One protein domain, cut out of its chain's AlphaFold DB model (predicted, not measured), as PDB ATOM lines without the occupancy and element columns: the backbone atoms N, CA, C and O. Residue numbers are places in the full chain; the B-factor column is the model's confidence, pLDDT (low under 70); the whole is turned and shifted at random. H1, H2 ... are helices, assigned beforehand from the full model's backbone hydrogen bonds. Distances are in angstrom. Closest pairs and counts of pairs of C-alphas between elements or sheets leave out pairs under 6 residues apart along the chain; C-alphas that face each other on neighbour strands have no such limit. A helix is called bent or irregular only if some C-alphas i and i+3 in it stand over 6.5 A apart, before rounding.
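AT A GLANCE: This is residues 10 to 84 of the 114 residues of the protein "Conserved domain protein" of Eggerthella sp. HGA1 (UniProt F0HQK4). What is the shape of this domain? Three helices lie roughly side by side, their centres making a triangle: H2 and H3 fold back on each other as a helical hairpin, and H1 runs alongside both, set a little off from them. Two long loops join the helices, and residues 26 to 31 of the first loop stick out. What is it built of, and how large is it? The printed part has 75 residues with three named helices, in the order H1, H2, H3, and no named strand; its class is all helix. It is compact, with a radius of gyration of the C-alphas of 11.5 A, and rounded, with spans of 31 by 28 by 18 A.

IN THESE COORDINATES: Where is the first helix? H1 is residues 10 to 20, from C-alpha 10 at (116.116, 177.030, 85.944) to C-alpha 20, 15.5 A away. Where is the longest helix? H2 is residues 36 to 50, with C-alpha 36 at (125.853, 171.962, 94.720), and measures 21.0 A from first to last C-alpha. Where is the last one? H3 is residues 70 to 82, 16.0 A from first to last C-alpha, with C-alpha 82 at (121.887, 167.633, 88.794). It is neither bent nor irregular, but only just: C-alphas 79 and 82 are 6.4 A apart.

HOW THE PARTS SIT: How does H1 stand to the other two? H1 and H2 are close but not clearly touching, the closest C-alphas being those of Met 18 and Leu 42, 7.2 A apart; they run the same way at a shallow tilt of 30 degrees. H1 and H3 are also close but not clearly touching, with the closest C-alphas, those of Val 14 and Tyr 81, 7.1 A apart; they run opposite ways at a shallow tilt of 9 degrees. How do H2 and H3 meet? They touch and form a helical hairpin, opposite ways at a shallow tilt of 21 degrees, and their closest C-alphas, those of Ala 50 and Pro 70, are 5.1 A apart. What do the helix backbones show? In H1, H2 and H3 every O i to N i+4 pair is within hydrogen-bond range.

THE WHOLE: How far does it reach? The two C-alphas farthest apart are those of Asn 30 and Gly 52, at 32.2 A, while the first and last printed C-alphas, of Arg 10 and Ala 84, are 10.7 A apart. Are there cuts or long links? The printed part has no cut. Both links are long, with 15 residues between H1 and H2 and 19 between H2 and H3. Where is the model's confidence low? The mean pLDDT of the printed part is 89.2, and residues 26 to 31, which stand free, are under 70.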
ATOM      1  N   ARG A  10     115.641 178.339  85.466       81.56
ATOM      2  CA  ARG A  10     116.116 177.030  85.944       81.56
ATOM      3  C   ARG A  10     116.189 176.948  87.472       81.56
ATOM      4  O   ARG A  10     115.714 175.973  88.044       81.56
ATOM      5  N   SER A  11     116.706 177.980  88.137       82.19
ATOM      6  CA  SER A  11     116.756 178.049  89.603       82.19
ATOM      7  C   SER A  11     115.344 177.996  90.201       82.19
ATOM      8  O   SER A  11     115.116 177.310  91.191       82.19
ATOM      9  N   MET A  12     114.354 178.621  89.552       84.56
ATOM     10  CA  MET A  12     112.946 178.536  89.979       84.56
ATOM     11  C   MET A  12     112.338 177.139  89.816       84.56
ATOM     12  O   MET A  12     111.480 176.739  90.603       84.56
ATOM     13  N   GLU A  13     112.723 176.399  88.778       88.06
ATOM     14  CA  GLU A  13     112.287 175.013  88.587       88.06
ATOM     15  C   GLU A  13     112.866 174.093  89.658       88.06
ATOM     16  O   GLU A  13     112.104 173.340  90.266       88.06
ATOM     17  N   VAL A  14     114.162 174.236  89.949       88.50
ATOM     18  CA  VAL A  14     114.836 173.537  91.051       88.50
ATOM     19  C   VAL A  14     114.151 173.861  92.381       88.50
ATOM     20  O   VAL A  14     113.751 172.947  93.099       88.50
ATOM     21  N   GLU A  15     113.891 175.140  92.676       88.62
ATOM     22  CA  GLU A  15     113.200 175.536  93.910       88.62
ATOM     23  C   GLU A  15     111.801 174.915  94.037       88.62
ATOM     24  O   GLU A  15     111.404 174.480  95.122       88.62
ATOM     25  N   ARG A  16     111.031 174.861  92.941       89.31
ATOM     26  CA  ARG A  16     109.700 174.234  92.941       89.31
ATOM     27  C   ARG A  16     109.783 172.731  93.180       89.31
ATOM     28  O   ARG A  16     108.977 172.213  93.951       89.31
ATOM     29  N   PHE A  17     110.738 172.053  92.548       93.06
ATOM     30  CA  PHE A  17     110.944 170.619  92.736       93.06
ATOM     31  C   PHE A  17     111.384 170.301  94.170       93.06
ATOM     32  O   PHE A  17     110.832 169.421  94.823       93.06
ATOM     33  N   MET A  18     112.346 171.047  94.708       91.38
ATOM     34  CA  MET A  18     112.827 170.833  96.076       91.38
ATOM     35  C   MET A  18     111.708 171.067  97.089       91.38
ATOM     36  O   MET A  18     111.508 170.252  97.993       91.38
ATOM     37  N   ARG A  19     110.887 172.103  96.872       89.94
ATOM     38  CA  ARG A  19     109.720 172.372  97.714       89.94
ATOM     39  C   ARG A  19     108.696 171.239  97.669       89.94
ATOM     40  O   ARG A  19     108.159 170.897  98.719       89.94
ATOM     41  N   SER A  20     108.444 170.633  96.506       90.88
ATOM     42  CA  SER A  20     107.542 169.472  96.414       90.88
ATOM     43  C   SER A  20     108.104 168.221  97.092       90.88
ATOM     44  O   SER A  20     107.341 167.323  97.426       90.88
ATOM     45  N   CYS A  21     109.409 168.184  97.367       90.69
ATOM     46  CA  CYS A  21     110.050 167.148  98.177       90.69
ATOM     47  C   CYS A  21     110.104 167.481  99.681       90.69
ATOM     48  O   CYS A  21     110.597 166.672 100.468       90.69
ATOM     49  N   GLY A  22     109.603 168.650 100.097       86.88
ATOM     50  CA  GLY A  22     109.661 169.125 101.484       86.88
ATOM     51  C   GLY A  22     110.961 169.846 101.859       86.88
ATOM     52  O   GLY A  22     111.200 170.084 103.040       86.88
ATOM     53  N   LEU A  23     111.802 170.204 100.882       84.50
ATOM     54  CA  LEU A  23     113.019 170.986 101.096       84.50
ATOM     55  C   LEU A  23     112.802 172.425 100.604       84.50
ATOM     56  O   LEU A  23     112.681 172.690  99.410       84.50
ATOM     57  N   GLY A  24     112.702 173.361 101.546       80.31
ATOM     58  CA  GLY A  24     112.541 174.788 101.267       80.31
ATOM     59  C   GLY A  24     113.807 175.585 101.560       80.31
ATOM     60  O   GLY A  24     114.737 175.092 102.196       80.31
ATOM     61  N   ARG A  25     113.820 176.852 101.136       73.81
ATOM     62  CA  ARG A  25     114.861 177.798 101.553       73.81
ATOM     63  C   ARG A  25     114.779 178.015 103.068       73.81
ATOM     64  O   ARG A  25     113.672 178.252 103.559       73.81
ATOM     65  N   PRO A  26     115.907 177.971 103.798       69.50
ATOM     66  CA  PRO A  26     115.928 178.322 105.211       69.50
ATOM     67  C   PRO A  26     115.431 179.756 105.425       69.50
ATOM     68  O   PRO A  26     115.833 180.671 104.695       69.50
ATOM     69  N   GLU A  27     114.575 179.958 106.429       69.19
ATOM     70  CA  GLU A  27     114.052 181.284 106.763       69.19
ATOM     71  C   GLU A  27     115.194 182.279 107.030       69.19
ATOM     72  O   GLU A  27     116.166 181.977 107.720       69.19
ATOM     73  N   GLY A  28     115.089 183.479 106.454       69.69
ATOM     74  CA  GLY A  28     116.083 184.543 106.627       69.69
ATOM     75  C   GLY A  28     117.338 184.426 105.752       69.69
ATOM     76  O   GLY A  28     118.191 185.309 105.817       69.69
ATOM     77  N   THR A  29     117.451 183.397 104.904       68.12
ATOM     78  CA  THR A  29     118.562 183.268 103.945       68.12
ATOM     79  C   THR A  29     118.136 183.679 102.537       68.12
ATOM     80  O   THR A  29     117.011 183.418 102.113       68.12
ATOM     81  N   ASN A  30     119.045 184.326 101.796       66.94
ATOM     82  CA  ASN A  30     118.854 184.600 100.369       66.94
ATOM     83  C   ASN A  30     119.708 183.677  99.480       66.94
ATOM     84  O   ASN A  30     119.892 183.970  98.302       66.94
ATOM     85  N   GLU A  31     120.189 182.554 100.016       68.62
ATOM     86  CA  GLU A  31     120.950 181.571  99.241       68.62
ATOM     87  C   GLU A  31     120.006 180.860  98.257       68.62
ATOM     88  O   GLU A  31     118.880 180.512  98.649       68.62
ATOM     89  N   PRO A  32     120.378 180.719  96.977       74.56
ATOM     90  CA  PRO A  32     119.583 179.972  96.018       74.56
ATOM     91  C   PRO A  32     119.738 178.464  96.264       74.56
ATOM     92  O   PRO A  32     120.758 177.986  96.763       74.56
ATOM     93  N   LEU A  33     118.693 177.699  95.947       82.00
ATOM     94  CA  LEU A  33     118.709 176.249  96.165       82.00
ATOM     95  C   LEU A  33     119.525 175.475  95.110       82.00
ATOM     96  O   LEU A  33     119.717 174.276  95.268       82.00
ATOM     97  N   ASP A  34     120.042 176.155  94.082       84.44
ATOM     98  CA  ASP A  34     120.872 175.583  93.009       84.44
ATOM     99  C   ASP A  34     122.370 175.485  93.370       84.44
ATOM    100  O   ASP A  34     123.229 175.238  92.521       84.44
ATOM    101  N   HIS A  35     122.711 175.650  94.652       89.62
ATOM    102  CA  HIS A  35     124.047 175.373  95.163       89.62
ATOM    103  C   HIS A  35     124.305 173.854  95.229       89.62
ATOM    104  O   HIS A  35     123.479 173.104  95.750       89.62
ATOM    105  N   VAL A  36     125.495 173.400  94.800       93.62
ATOM    106  CA  VAL A  36     125.853 171.962  94.720       93.62
ATOM    107  C   VAL A  36     125.564 171.199  96.015       93.62
ATOM    108  O   VAL A  36     124.999 170.114  95.980       93.62
ATOM    109  N   ALA A  37     125.909 171.776  97.169       91.94
ATOM    110  CA  ALA A  37     125.696 171.130  98.462       91.94
ATOM    111  C   ALA A  37     124.204 170.942  98.781       91.94
ATOM    112  O   ALA A  37     123.826 169.917  99.336       91.94
ATOM    113  N   THR A  38     123.366 171.902  98.390       91.56
ATOM    114  CA  THR A  38     121.921 171.889  98.642       91.56
ATOM    115  C   THR A  38     121.224 170.868  97.746       91.56
ATOM    116  O   THR A  38     120.372 170.107  98.203       91.56
ATOM    117  N   GLU A  39     121.621 170.791  96.474       94.06
ATOM    118  CA  GLU A  39     121.137 169.757  95.556       94.06
ATOM    119  C   GLU A  39     121.592 168.347  95.993       94.06
ATOM    120  O   GLU A  39     120.795 167.406  95.966       94.06
ATOM    121  N   CYS A  40     122.832 168.191  96.481       95.19
ATOM    122  CA  CYS A  40     123.310 166.933  97.067       95.19
ATOM    123  C   CYS A  40     122.555 166.548  98.348       95.19
ATOM    124  O   CYS A  40     122.257 165.371  98.538       95.19
ATOM    125  N   GLU A  41     122.212 167.512  99.206       93.06
ATOM    126  CA  GLU A  41     121.411 167.267 100.409       93.06
ATOM    127  C   GLU A  41     120.023 166.712 100.054       93.06
ATOM    128  O   GLU A  41     119.534 165.786 100.707       93.06
ATOM    129  N   LEU A  42     119.384 167.224  98.994       94.00
ATOM    130  CA  LEU A  42     118.130 166.642  98.516       94.00
ATOM    131  C   LEU A  42     118.327 165.186  98.072       94.00
ATOM    132  O   LEU A  42     117.549 164.319  98.476       94.00
ATOM    133  N   LEU A  43     119.352 164.921  97.252       95.88
ATOM    134  CA  LEU A  43     119.659 163.572  96.769       95.88
ATOM    135  C   LEU A  43     119.903 162.602  97.936       95.88
ATOM    136  O   LEU A  43     119.353 161.502  97.938       95.88
ATOM    137  N   GLU A  44     120.651 163.020  98.958       95.31
ATOM    138  CA  GLU A  44     120.874 162.241 100.179       95.31
ATOM    139  C   GLU A  44     119.558 161.933 100.904       95.31
ATOM    140  O   GLU A  44     119.266 160.772 101.197       95.31
ATOM    141  N   ARG A  45     118.721 162.950 101.156       94.12
ATOM    142  CA  ARG A  45     117.431 162.778 101.847       94.12
ATOM    143  C   ARG A  45     116.512 161.811 101.100       94.12
ATOM    144  O   ARG A  45     115.868 160.968 101.726       94.12
ATOM    145  N   LEU A  46     116.441 161.915  99.773       96.12
ATOM    146  CA  LEU A  46     115.632 161.018  98.945       96.12
ATOM    147  C   LEU A  46     116.186 159.588  98.950       96.12
ATOM    148  O   LEU A  46     115.408 158.647  99.108       96.12
ATOM    149  N   ALA A  47     117.510 159.420  98.867       96.50
ATOM    150  CA  ALA A  47     118.161 158.113  98.935       96.50
ATOM    151  C   ALA A  47     117.948 157.428 100.297       96.50
ATOM    152  O   ALA A  47     117.577 156.255 100.347       96.50
ATOM    153  N   LEU A  48     118.087 158.163 101.407       95.94
ATOM    154  CA  LEU A  48     117.809 157.648 102.753       95.94
ATOM    155  C   LEU A  48     116.353 157.191 102.888       95.94
ATOM    156  O   LEU A  48     116.085 156.105 103.405       95.94
ATOM    157  N   ARG A  49     115.402 157.983 102.384       95.25
ATOM    158  CA  ARG A  49     113.979 157.613 102.383       95.25
ATOM    159  C   ARG A  49     113.693 156.399 101.501       95.25
ATOM    160  O   ARG A  49     112.889 155.555 101.887       95.25
ATOM    161  N   ALA A  50     114.347 156.283 100.345       96.00
ATOM    162  CA  ALA A  50     114.249 155.098  99.491       96.00
ATOM    163  C   ALA A  50     114.787 153.839 100.200       96.00
ATOM    164  O   ALA A  50     114.240 152.755 100.018       96.00
ATOM    165  N   ALA A  51     115.791 153.997 101.066       96.94
ATOM    166  CA  ALA A  51     116.325 152.942 101.927       96.94
ATOM    167  C   ALA A  51     115.473 152.657 103.186       96.94
ATOM    168  O   ALA A  51     115.852 151.819 104.004       96.94
ATOM    169  N   GLY A  52     114.324 153.322 103.352       94.62
ATOM    170  CA  GLY A  52     113.386 153.087 104.454       94.62
ATOM    171  C   GLY A  52     113.565 153.996 105.672       94.62
ATOM    172  O   GLY A  52     112.909 153.774 106.689       94.62
ATOM    173  N   ALA A  53     114.413 155.027 105.594       94.44
ATOM    174  CA  ALA A  53     114.468 156.042 106.640       94.44
ATOM    175  C   ALA A  53     113.128 156.805 106.728       94.44
ATOM    176  O   ALA A  53     112.486 157.056 105.699       94.44
ATOM    177  N   PRO A  54     112.695 157.203 107.938       88.69
ATOM    178  CA  PRO A  54     111.474 157.978 108.099       88.69
ATOM    179  C   PRO A  54     111.594 159.341 107.410       88.69
ATOM    180  O   PRO A  54     112.673 159.929 107.324       88.69
ATOM    181  N   ALA A  55     110.465 159.861 106.933       85.69
ATOM    182  CA  ALA A  55     110.401 161.234 106.453       85.69
ATOM    183  C   ALA A  55     110.602 162.213 107.622       85.69
ATOM    184  O   ALA A  55     110.165 161.948 108.744       85.69
ATOM    185  N   SER A  56     111.247 163.351 107.357       81.50
ATOM    186  CA  SER A  56     111.304 164.456 108.316       81.50
ATOM    187  C   SER A  56     109.901 164.977 108.627       81.50
ATOM    188  O   SER A  56     108.991 164.882 107.800       81.50
ATOM    189  N   GLU A  57     109.727 165.557 109.810       81.56
ATOM    190  CA  GLU A  57     108.461 166.172 110.202       81.56
ATOM    191  C   GLU A  57     108.041 167.250 109.186       81.56
ATOM    192  O   GLU A  57     108.847 168.087 108.778       81.56
ATOM    193  N   GLY A  58     106.790 167.185 108.720       80.62
ATOM    194  CA  GLY A  58     106.249 168.095 107.703       80.62
ATOM    195  C   GLY A  58     106.648 167.789 106.252       80.62
ATOM    196  O   GLY A  58     106.122 168.434 105.345       80.62
ATOM    197  N   ALA A  59     107.522 166.808 105.998       84.50
ATOM    198  CA  ALA A  59     107.817 166.362 104.639       84.50
ATOM    199  C   ALA A  59     106.657 165.514 104.072       84.50
ATOM    200  O   ALA A  59     106.009 164.777 104.821       84.50
ATOM    201  N   PRO A  60     106.395 165.573 102.753       87.81
ATOM    202  CA  PRO A  60     105.363 164.754 102.125       87.81
ATOM    203  C   PRO A  60     105.669 163.264 102.294       87.81
ATOM    204  O   PRO A  60     106.837 162.854 102.312       87.81
ATOM    205  N   ASP A  61     104.618 162.446 102.367       88.50
ATOM    206  CA  ASP A  61     104.744 160.991 102.308       88.50
ATOM    207  C   ASP A  61     105.339 160.530 100.961       88.50
ATOM    208  O   ASP A  61     105.594 161.329 100.062       88.50
ATOM    209  N   GLY A  62     105.649 159.237 100.833       86.56
ATOM    210  CA  GLY A  62     106.274 158.725  99.608       86.56
ATOM    211  C   GLY A  62     105.420 158.953  98.355       86.56
ATOM    212  O   GLY A  62     105.968 159.297  97.312       86.56
ATOM    213  N   ALA A  63     104.096 158.814  98.472       89.19
ATOM    214  CA  ALA A  63     103.159 158.944  97.359       89.19
ATOM    215  C   ALA A  63     102.985 160.401  96.894       89.19
ATOM    216  O   ALA A  63     102.688 160.637  95.725       89.19
ATOM    217  N   GLY A  64     103.197 161.370  97.788       90.56
ATOM    218  CA  GLY A  64     103.169 162.801  97.492       90.56
ATOM    219  C   GLY A  64     104.436 163.349  96.827       90.56
ATOM    220  O   GLY A  64     104.452 164.516  96.444       90.56
ATOM    221  N   LEU A  65     105.493 162.542  96.681       95.00
ATOM    222  CA  LEU A  65     106.722 162.957  96.003       95.00
ATOM    223  C   LEU A  65     106.581 162.934  94.471       95.00
ATOM    224  O   LEU A  65     105.783 162.160  93.932       95.00
ATOM    225  N   PRO A  66     107.394 163.716  93.732       94.50
ATOM    226  CA  PRO A  66     107.508 163.583  92.282       94.50
ATOM    227  C   PRO A  66     107.761 162.127  91.863       94.50
ATOM    228  O   PRO A  66     108.655 161.465  92.378       94.50
ATOM    229  N   GLY A  67     106.943 161.603  90.947       94.19
ATOM    230  CA  GLY A  67     107.031 160.199  90.525       94.19
ATOM    231  C   GLY A  67     106.494 159.174  91.540       94.19
ATOM    232  O   GLY A  67     106.621 157.975  91.308       94.19
ATOM    233  N   GLY A  68     105.879 159.614  92.645       95.88
ATOM    234  CA  GLY A  68     105.126 158.770  93.580       95.88
ATOM    235  C   GLY A  68     105.966 157.907  94.525       95.88
ATOM    236  O   GLY A  68     105.423 157.024  95.189       95.88
ATOM    237  N   SER A  69     107.285 158.113  94.581       96.44
ATOM    238  CA  SER A  69     108.166 157.458  95.555       96.44
ATOM    239  C   SER A  69     109.474 158.238  95.751       96.44
ATOM    240  O   SER A  69     109.861 159.002  94.865       96.44
ATOM    241  N   PRO A  70     110.212 158.021  96.860       96.94
ATOM    242  CA  PRO A  70     111.530 158.629  97.050       96.94
ATOM    243  C   PRO A  70     112.539 158.260  95.961       96.94
ATOM    244  O   PRO A  70     113.278 159.125  95.506       96.94
ATOM    245  N   ALA A  71     112.531 157.004  95.504       97.69
ATOM    246  CA  ALA A  71     113.406 156.547  94.427       97.69
ATOM    247  C   ALA A  71     113.071 157.236  93.093       97.69
ATOM    248  O   ALA A  71     113.964 157.719  92.409       97.69
ATOM    249  N   ALA A  72     111.785 157.356  92.748       97.62
ATOM    250  CA  ALA A  72     111.381 158.048  91.524       97.62
ATOM    251  C   ALA A  72     111.711 159.551  91.570       97.62
ATOM    252  O   ALA A  72     112.164 160.108  90.571       97.62
ATOM    253  N   ALA A  73     111.539 160.198  92.725       97.50
ATOM    254  CA  ALA A  73     111.926 161.593  92.914       97.50
ATOM    255  C   ALA A  73     113.447 161.787  92.822       97.50
ATOM    256  O   ALA A  73     113.892 162.769  92.233       97.50
ATOM    257  N   TYR A  74     114.233 160.852  93.371       97.31
ATOM    258  CA  TYR A  74     115.695 160.847  93.270       97.31
ATOM    259  C   TYR A  74     116.135 160.806  91.807       97.31
ATOM    260  O   TYR A  74     116.862 161.691  91.364       97.31
ATOM    261  N   GLU A  75     115.630 159.836  91.041       97.31
ATOM    262  CA  GLU A  75     115.961 159.671  89.622       97.31
ATOM    263  C   GLU A  75     115.534 160.885  88.789       97.31
ATOM    264  O   GLU A  75     116.299 161.386  87.959       97.31
ATOM    265  N   ALA A  76     114.329 161.409  89.041       96.94
ATOM    266  CA  ALA A  76     113.833 162.601  88.364       96.94
ATOM    267  C   ALA A  76     114.708 163.830  88.657       96.94
ATOM    268  O   ALA A  76     114.973 164.622  87.751       96.94
ATOM    269  N   PHE A  77     115.175 163.986  89.899       96.38
ATOM    270  CA  PHE A  77     116.034 165.109  90.255       96.38
ATOM    271  C   PHE A  77     117.447 164.969  89.688       96.38
ATOM    272  O   PHE A  77     117.978 165.919  89.105       96.38
ATOM    273  N   LEU A  78     118.040 163.779  89.830       96.75
ATOM    274  CA  LEU A  78     119.381 163.474  89.348       96.75
ATOM    275  C   LEU A  78     119.479 163.731  87.840       96.75
ATOM    276  O   LEU A  78     120.294 164.547  87.411       96.75
ATOM    277  N   SER A  79     118.607 163.100  87.054       95.38
ATOM    278  CA  SER A  79     118.631 163.204  85.590       95.38
ATOM    279  C   SER A  79     118.121 164.545  85.054       95.38
ATOM    280  O   SER A  79     118.642 165.051  84.061       95.38
ATOM    281  N   GLY A  80     117.120 165.149  85.705       92.69
ATOM    282  CA  GLY A  80     116.502 166.394  85.245       92.69
ATOM    283  C   GLY A  80     117.294 167.655  85.589       92.69
ATOM    284  O   GLY A  80     117.289 168.610  84.809       92.69
ATOM    285  N   TYR A  81     117.983 167.677  86.735       93.38
ATOM    286  CA  TYR A  81     118.607 168.896  87.255       93.38
ATOM    287  C   TYR A  81     120.103 168.735  87.504       93.38
ATOM    288  O   TYR A  81     120.879 169.472  86.889       93.38
ATOM    289  N   ALA A  82     120.504 167.772  88.338       95.00
ATOM    290  CA  ALA A  82     121.887 167.633  88.794       95.00
ATOM    291  C   ALA A  82     122.848 167.287  87.641       95.00
ATOM    292  O   ALA A  82     123.830 167.995  87.404       95.00
ATOM    293  N   GLN A  83     122.534 166.260  86.844       95.88
ATOM    294  CA  GLN A  83     123.366 165.829  85.709       95.88
ATOM    295  C   GLN A  83     123.496 166.896  84.617       95.88
ATOM    296  O   GLN A  83     124.474 166.922  83.874       95.88
ATOM    297  N   ALA A  84     122.557 167.838  84.541       93.94
ATOM    298  CA  ALA A  84     122.588 168.894  83.541       93.94
ATOM    299  C   ALA A  84     123.595 170.023  83.854       93.94
ATOM    300  O   ALA A  84     123.649 171.002  83.107       93.94
TER     301      ALA A  84